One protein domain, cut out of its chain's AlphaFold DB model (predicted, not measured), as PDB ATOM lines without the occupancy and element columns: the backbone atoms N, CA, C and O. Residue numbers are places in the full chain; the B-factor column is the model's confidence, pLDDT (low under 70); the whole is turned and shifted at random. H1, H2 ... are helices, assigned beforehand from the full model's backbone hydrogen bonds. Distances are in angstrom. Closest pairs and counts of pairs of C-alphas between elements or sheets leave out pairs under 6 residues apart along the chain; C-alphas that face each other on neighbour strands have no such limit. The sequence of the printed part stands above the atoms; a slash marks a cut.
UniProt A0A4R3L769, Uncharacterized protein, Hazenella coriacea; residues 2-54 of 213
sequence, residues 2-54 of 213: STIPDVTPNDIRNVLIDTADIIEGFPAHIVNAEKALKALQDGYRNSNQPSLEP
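This is residues 2 to 54 of the 213 residues of an uncharacterized protein of Hazenella coriacea (UniProt A0A4R3L769). With little regular structure, this is a pair of short helices, H1 and H2, packed on each other at a steep angle, with a long loop between them, residues 19 to 32, that runs out and folds back, and an unnamed tail, residues 42 to 54. The 53 printed residues hold 19 in named elements, H1 then H2, with no named strand: all helix. The whole is only just compact, close to loose, with a radius of gyration of the C-alphas of 11.8 A and spans of 37 by 25 by 14 A.

H1, residues 9 to 18, and H2, residues 33 to 41, touch; their closest C-alphas, of Leu 16 and Ala 36, are 5.2 A apart. They run opposite ways at a steep tilt of 62 degrees. In both, every O i to N i+4 pair is within hydrogen-bond range. Residues 21 to 22 pair antiparallel with 29 to 30.

H1 begins at C-alpha 9 (-29.758, 33.122, -48.971) and is 14.4 A long. H2, 12.0 A, ends at C-alpha 41 (-31.422, 37.022, -34.654).

The C-alphas farthest apart, of Pro 5 and Gly 25, are 37.0 A apart. The link H1 to H2 is long. The printed part has no cut; pLDDT is under 70 at residues 25 to 28 and 50.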
ATOM      1  N   SER A   2     -20.423  31.980 -39.324       70.06
ATOM      2  CA  SER A   2     -21.601  32.867 -39.352       70.06
ATOM      3  C   SER A   2     -22.112  33.115 -37.929       70.06
ATOM      4  O   SER A   2     -22.156  32.179 -37.132       70.06
ATOM      5  N   THR A   3     -22.497  34.352 -37.613       77.00
ATOM      6  CA  THR A   3     -23.126  34.729 -36.334       77.00
ATOM      7  C   THR A   3     -24.569  34.244 -36.221       77.00
ATOM      8  O   THR A   3     -25.104  34.185 -35.118       77.00
ATOM      9  N   ILE A   4     -25.186  33.868 -37.343       81.81
ATOM     10  CA  ILE A   4     -26.528  33.295 -37.403       81.81
ATOM     11  C   ILE A   4     -26.416  31.977 -38.183       81.81
ATOM     12  O   ILE A   4     -26.376  31.999 -39.420       81.81
ATOM     13  N   PRO A   5     -26.235  30.835 -37.493       76.62
ATOM     14  CA  PRO A   5     -26.183  29.536 -38.153       76.62
ATOM     15  C   PRO A   5     -27.535  29.216 -38.809       76.62
ATOM     16  O   PRO A   5     -28.569  29.769 -38.433       76.62
ATOM     17  N   ASP A   6     -27.508  28.349 -39.821       83.06
ATOM     18  CA  ASP A   6     -28.699  27.809 -40.498       83.06
ATOM     19  C   ASP A   6     -29.561  28.826 -41.271       83.06
ATOM     20  O   ASP A   6     -30.727  28.579 -41.562       83.06
ATOM     21  N   VAL A   7     -28.983  29.971 -41.644       86.62
ATOM     22  CA  VAL A   7     -29.617  30.957 -42.530       86.62
ATOM     23  C   VAL A   7     -29.296  30.636 -43.989       86.62
ATOM     24  O   VAL A   7     -28.126  30.547 -44.371       86.62
ATOM     25  N   THR A   8     -30.324  30.513 -44.827       86.50
ATOM     26  CA  THR A   8     -30.162  30.385 -46.281       86.50
ATOM     27  C   THR A   8     -30.174  31.758 -46.969       86.50
ATOM     28  O   THR A   8     -30.721  32.723 -46.429       86.50
ATOM     29  N   PRO A   9     -29.642  31.883 -48.199       86.12
ATOM     30  CA  PRO A   9     -29.758  33.122 -48.971       86.12
ATOM     31  C   PRO A   9     -31.206  33.593 -49.184       86.12
ATOM     32  O   PRO A   9     -31.452  34.796 -49.241       86.12
ATOM     33  N   ASN A  10     -32.167  32.667 -49.275       84.81
ATOM     34  CA  ASN A  10     -33.585  33.011 -49.409       84.81
ATOM     35  C   ASN A  10     -34.152  33.590 -48.112       84.81
ATOM     36  O   ASN A  10     -34.891  34.567 -48.180       84.81
ATOM     37  N   ASP A  11     -33.751  33.058 -46.952       87.25
ATOM     38  CA  ASP A  11     -34.136  33.638 -45.660       87.25
ATOM     39  C   ASP A  11     -33.631  35.078 -45.558       87.25
ATOM     40  O   ASP A  11     -34.398  35.976 -45.234       87.25
ATOM     41  N   ILE A  12     -32.364  35.324 -45.917       87.56
ATOM     42  CA  ILE A  12     -31.791  36.679 -45.922       87.56
ATOM     43  C   ILE A  12     -32.598  37.585 -46.848       87.56
ATOM     44  O   ILE A  12     -33.035  38.656 -46.437       87.56
ATOM     45  N   ARG A  13     -32.819  37.155 -48.093       85.06
ATOM     46  CA  ARG A  13     -33.531  37.947 -49.099       85.06
ATOM     47  C   ARG A  13     -34.943  38.312 -48.650       85.06
ATOM     48  O   ARG A  13     -35.318  39.475 -48.752       85.06
ATOM     49  N   ASN A  14     -35.713  37.336 -48.182       86.38
ATOM     50  CA  ASN A  14     -37.100  37.554 -47.790       86.38
ATOM     51  C   ASN A  14     -37.187  38.468 -46.571       86.38
ATOM     52  O   ASN A  14     -37.966  39.414 -46.575       86.38
ATOM     53  N   VAL A  15     -36.325  38.252 -45.575       89.94
ATOM     54  CA  VAL A  15     -36.289  39.119 -44.398       89.94
ATOM     55  C   VAL A  15     -35.891  40.547 -44.777       89.94
ATOM     56  O   VAL A  15     -36.545  41.475 -44.320       89.94
ATOM     57  N   LEU A  16     -34.907  40.744 -45.666       89.19
ATOM     58  CA  LEU A  16     -34.544  42.081 -46.157       89.19
ATOM     59  C   LEU A  16     -35.715  42.795 -46.843       89.19
ATOM     60  O   LEU A  16     -35.846  44.005 -46.682       89.19
ATOM     61  N   ILE A  17     -36.543  42.068 -47.603       84.31
ATOM     62  CA  ILE A  17     -37.736  42.618 -48.263       84.31
ATOM     63  C   ILE A  17     -38.791  43.009 -47.223       84.31
ATOM     64  O   ILE A  17     -39.314  44.122 -47.277       84.31
ATOM     65  N   ASP A  18     -39.083  42.120 -46.273       86.56
ATOM     66  CA  ASP A  18     -40.148  42.313 -45.281       86.56
ATOM     67  C   ASP A  18     -39.818  43.402 -44.256       86.56
ATOM     68  O   ASP A  18     -40.715  44.042 -43.708       86.56
ATOM     69  N   THR A  19     -38.530  43.614 -43.980       90.50
ATOM     70  CA  THR A  19     -38.067  44.630 -43.029       90.50
ATOM     71  C   THR A  19     -37.603  45.919 -43.697       90.50
ATOM     72  O   THR A  19     -37.022  46.767 -43.017       90.50
ATOM     73  N   ALA A  20     -37.789  46.060 -45.012       88.38
ATOM     74  CA  ALA A  20     -37.392  47.257 -45.738       88.38
ATOM     75  C   ALA A  20     -38.230  48.472 -45.307       88.38
ATOM     76  O   ALA A  20     -39.428  48.364 -45.038       88.38
ATOM     77  N   ASP A  21     -37.594  49.639 -45.251       87.19
ATOM     78  CA  ASP A  21     -38.262  50.889 -44.907       87.19
ATOM     79  C   ASP A  21     -38.886  51.540 -46.139       87.19
ATOM     80  O   ASP A  21     -38.308  51.559 -47.229       87.19
ATOM     81  N   ILE A  22     -40.069  52.120 -45.948       84.19
ATOM     82  CA  ILE A  22     -40.717  52.970 -46.943       84.19
ATOM     83  C   ILE A  22     -40.320  54.409 -46.636       84.19
ATOM     84  O   ILE A  22     -40.625  54.918 -45.557       84.19
ATOM     85  N   ILE A  23     -39.655  55.065 -47.583       78.50
ATOM     86  CA  ILE A  23     -39.344  56.493 -47.499       78.50
ATOM     87  C   ILE A  23     -40.325  57.243 -48.392       78.50
ATOM     88  O   ILE A  23     -40.454  56.940 -49.577       78.50
ATOM     89  N   GLU A  24     -41.028  58.216 -47.816       75.00
ATOM     90  CA  GLU A  24     -41.970  59.053 -48.557       75.00
ATOM     91  C   GLU A  24     -41.256  59.771 -49.713       75.00
ATOM     92  O   GLU A  24     -40.186  60.353 -49.540       75.00
ATOM     93  N   GLY A  25     -41.830  59.686 -50.915       67.00
ATOM     94  CA  GLY A  25     -41.245  60.258 -52.130       67.00
ATOM     95  C   GLY A  25     -40.123  59.432 -52.775       67.00
ATOM     96  O   GLY A  25     -39.660  59.803 -53.854       67.00
ATOM     97  N   PHE A  26     -39.704  58.304 -52.186       67.25
ATOM     98  CA  PHE A  26     -38.732  57.398 -52.804       67.25
ATOM     99  C   PHE A  26     -39.444  56.240 -53.536       67.25
ATOM    100  O   PHE A  26     -40.356  55.630 -52.981       67.25
ATOM    101  N   PRO A  27     -39.057  55.898 -54.783       62.78
ATOM    102  CA  PRO A  27     -39.827  54.985 -55.635       62.78
ATOM    103  C   PRO A  27     -39.649  53.490 -55.304       62.78
ATOM    104  O   PRO A  27     -40.146  52.643 -56.045       62.78
ATOM    105  N   ALA A  28     -38.921  53.141 -54.241       69.00
ATOM    106  CA  ALA A  28     -38.660  51.760 -53.839       69.00
ATOM    107  C   ALA A  28     -38.515  51.644 -52.315       69.00
ATOM    108  O   ALA A  28     -38.251  52.630 -51.636       69.00
ATOM    109  N   HIS A  29     -38.652  50.439 -51.760       76.56
ATOM    110  CA  HIS A  29     -38.301  50.220 -50.355       76.56
ATOM    111  C   HIS A  29     -36.776  50.234 -50.179       76.56
ATOM    112  O   HIS A  29     -36.046  49.703 -51.022       76.56
ATOM    113  N   ILE A  30     -36.294  50.816 -49.083       81.06
ATOM    114  CA  ILE A  30     -34.869  50.850 -48.743       81.06
ATOM    115  C   ILE A  30     -34.541  49.689 -47.815       81.06
ATOM    116  O   ILE A  30     -35.206  49.461 -46.806       81.06
ATOM    117  N   VAL A  31     -33.484  48.954 -48.155       86.88
ATOM    118  CA  VAL A  31     -32.983  47.859 -47.326       86.88
ATOM    119  C   VAL A  31     -32.563  48.397 -45.959       86.88
ATOM    120  O   VAL A  31     -31.628  49.188 -45.861       86.88
ATOM    121  N   ASN A  32     -33.207  47.909 -44.899       87.69
ATOM    122  CA  ASN A  32     -32.785  48.157 -43.527       87.69
ATOM    123  C   ASN A  32     -32.048  46.924 -42.990       87.69
ATOM    124  O   ASN A  32     -32.656  45.966 -42.503       87.69
ATOM    125  N   ALA A  33     -30.719  46.945 -43.112       88.44
ATOM    126  CA  ALA A  33     -29.869  45.829 -42.711       88.44
ATOM    127  C   ALA A  33     -29.949  45.541 -41.202       88.44
ATOM    128  O   ALA A  33     -29.888  44.380 -40.806       88.44
ATOM    129  N   GLU A  34     -30.129  46.565 -40.365       90.44
ATOM    130  CA  GLU A  34     -30.237  46.402 -38.913       90.44
ATOM    131  C   GLU A  34     -31.538  45.688 -38.523       90.44
ATOM    132  O   GLU A  34     -31.506  44.705 -37.779       90.44
ATOM    133  N   LYS A  35     -32.682  46.120 -39.072       92.81
ATOM    134  CA  LYS A  35     -33.973  45.450 -38.847       92.81
ATOM    135  C   LYS A  35     -33.954  44.019 -39.366       92.81
ATOM    136  O   LYS A  35     -34.432  43.125 -38.669       92.81
ATOM    137  N   ALA A  36     -33.369  43.795 -40.543       92.31
ATOM    138  CA  ALA A  36     -33.235  42.458 -41.103       92.31
ATOM    139  C   ALA A  36     -32.360  41.563 -40.215       92.31
ATOM    140  O   ALA A  36     -32.731  40.428 -39.912       92.31
ATOM    141  N   LEU A  37     -31.223  42.085 -39.743       91.94
ATOM    142  CA  LEU A  37     -30.316  41.367 -38.851       91.94
ATOM    143  C   LEU A  37     -31.004  41.013 -37.532       91.94
ATOM    144  O   LEU A  37     -30.916  39.867 -37.095       91.94
ATOM    145  N   LYS A  38     -31.725  41.964 -36.933       92.75
ATOM    146  CA  LYS A  38     -32.484  41.743 -35.701       92.75
ATOM    147  C   LYS A  38     -33.568  40.682 -35.889       92.75
ATOM    148  O   LYS A  38     -33.634  39.743 -35.108       92.75
ATOM    149  N   ALA A  39     -34.350  40.763 -36.965       91.38
ATOM    150  CA  ALA A  39     -35.361  39.756 -37.278       91.38
ATOM    151  C   ALA A  39     -34.739  38.358 -37.460       91.38
ATOM    152  O   ALA A  39     -35.263  37.366 -36.948       91.38
ATOM    153  N   LEU A  40     -33.581  38.267 -38.124       91.75
ATOM    154  CA  LEU A  40     -32.846  37.009 -38.251       91.75
ATOM    155  C   LEU A  40     -32.320  36.503 -36.892       91.75
ATOM    156  O   LEU A  40     -32.362  35.297 -36.631       91.75
ATOM    157  N   GLN A  41     -31.852  37.385 -36.011       91.75
ATOM    158  CA  GLN A  41     -31.422  37.022 -34.654       91.75
ATOM    159  C   GLN A  41     -32.592  36.541 -33.785       91.75
ATOM    160  O   GLN A  41     -32.434  35.571 -33.047       91.75
ATOM    161  N   ASP A  42     -33.776  37.130 -33.958       91.19
ATOM    162  CA  ASP A  42     -35.020  36.756 -33.272       91.19
ATOM    163  C   ASP A  42     -35.646  35.451 -33.823       91.19
ATOM    164  O   ASP A  42     -36.689  34.995 -33.352       91.19
ATOM    165  N   GLY A  43     -35.008  34.821 -34.816       88.88
ATOM    166  CA  GLY A  43     -35.424  33.535 -35.384       88.88
ATOM    167  C   GLY A  43     -36.435  33.630 -36.529       88.88
ATOM    168  O   GLY A  43     -36.917  32.598 -36.995       88.88
ATOM    169  N   TYR A  44     -36.739  34.830 -37.034       89.19
ATOM    170  CA  TYR A  44     -37.612  34.991 -38.195       89.19
ATOM    171  C   TYR A  44     -36.917  34.482 -39.468       89.19
ATOM    172  O   TYR A  44     -35.801  34.886 -39.800       89.19
ATOM    173  N   ARG A  45     -37.560  33.548 -40.167       81.50
ATOM    174  CA  ARG A  45     -37.086  32.917 -41.407       81.50
ATOM    175  C   ARG A  45     -38.286  32.842 -42.343       81.50
ATOM    176  O   ARG A  45     -39.026  31.859 -42.325       81.50
ATOM    177  N   ASN A  46     -38.591  33.919 -43.063       80.62
ATOM    178  CA  ASN A  46     -39.656  33.851 -44.059       80.62
ATOM    179  C   ASN A  46     -39.221  32.860 -45.150       80.62
ATOM    180  O   ASN A  46     -38.356  33.168 -45.963       80.62
ATOM    181  N   SER A  47     -39.806  31.662 -45.137       73.56
ATOM    182  CA  SER A  47     -39.490  30.565 -46.060       73.56
ATOM    183  C   SER A  47     -40.388  30.547 -47.297       73.56
ATOM    184  O   SER A  47     -40.263  29.652 -48.137       73.56
ATOM    185  N   ASN A  48     -41.283  31.534 -47.441       76.12
ATOM    186  CA  ASN A  48     -42.065  31.687 -48.659       76.12
ATOM    187  C   ASN A  48     -41.113  31.861 -49.838       76.12
ATOM    188  O   ASN A  48     -40.110  32.570 -49.750       76.12
ATOM    189  N   GLN A  49     -41.416  31.225 -50.966       70.00
ATOM    190  CA  GLN A  49     -40.651  31.521 -52.167       70.00
ATOM    191  C   GLN A  49     -40.891  32.988 -52.544       70.00
ATOM    192  O   GLN A  49     -42.055  33.386 -52.661       70.00
ATOM    193  N   PRO A  50     -39.831  33.800 -52.716       67.00
ATOM    194  CA  PRO A  50     -40.001  35.161 -53.190       67.00
ATOM    195  C   PRO A  50     -40.702  35.119 -54.544       67.00
ATOM    196  O   PRO A  50     -40.345  34.317 -55.412       67.00
ATOM    197  N   SER A  51     -41.694  35.989 -54.722       70.44
ATOM    198  CA  SER A  51     -42.310  36.163 -56.030       70.44
ATOM    199  C   SER A  51     -41.231  36.576 -57.029       70.44
ATOM    200  O   SER A  51     -40.545  37.581 -56.838       70.44
ATOM    201  N   LEU A  52     -41.061  35.779 -58.082       71.94
ATOM    202  CA  LEU A  52     -40.213  36.128 -59.223       71.94
ATOM    203  C   LEU A  52     -40.976  36.984 -60.241       71.94
ATOM    204  O   LEU A  52     -40.388  37.455 -61.213       71.94
ATOM    205  N   GLU A  53     -42.276  37.180 -60.018       77.81
ATOM    206  CA  GLU A  53     -43.104  38.045 -60.840       77.81
ATOM    207  C   GLU A  53     -42.666  39.498 -60.637       77.81
ATOM    208  O   GLU A  53     -42.690  39.991 -59.504       77.81
ATOM    209  N   PRO A  54     -42.249  40.200 -61.703       76.38
ATOM    210  CA  PRO A  54     -41.846  41.591 -61.586       76.38
ATOM    211  C   PRO A  54     -43.047  42.446 -61.178       76.38
ATOM    212  O   PRO A  54     -44.140  42.297 -61.725       76.38
TER     213      PRO A  54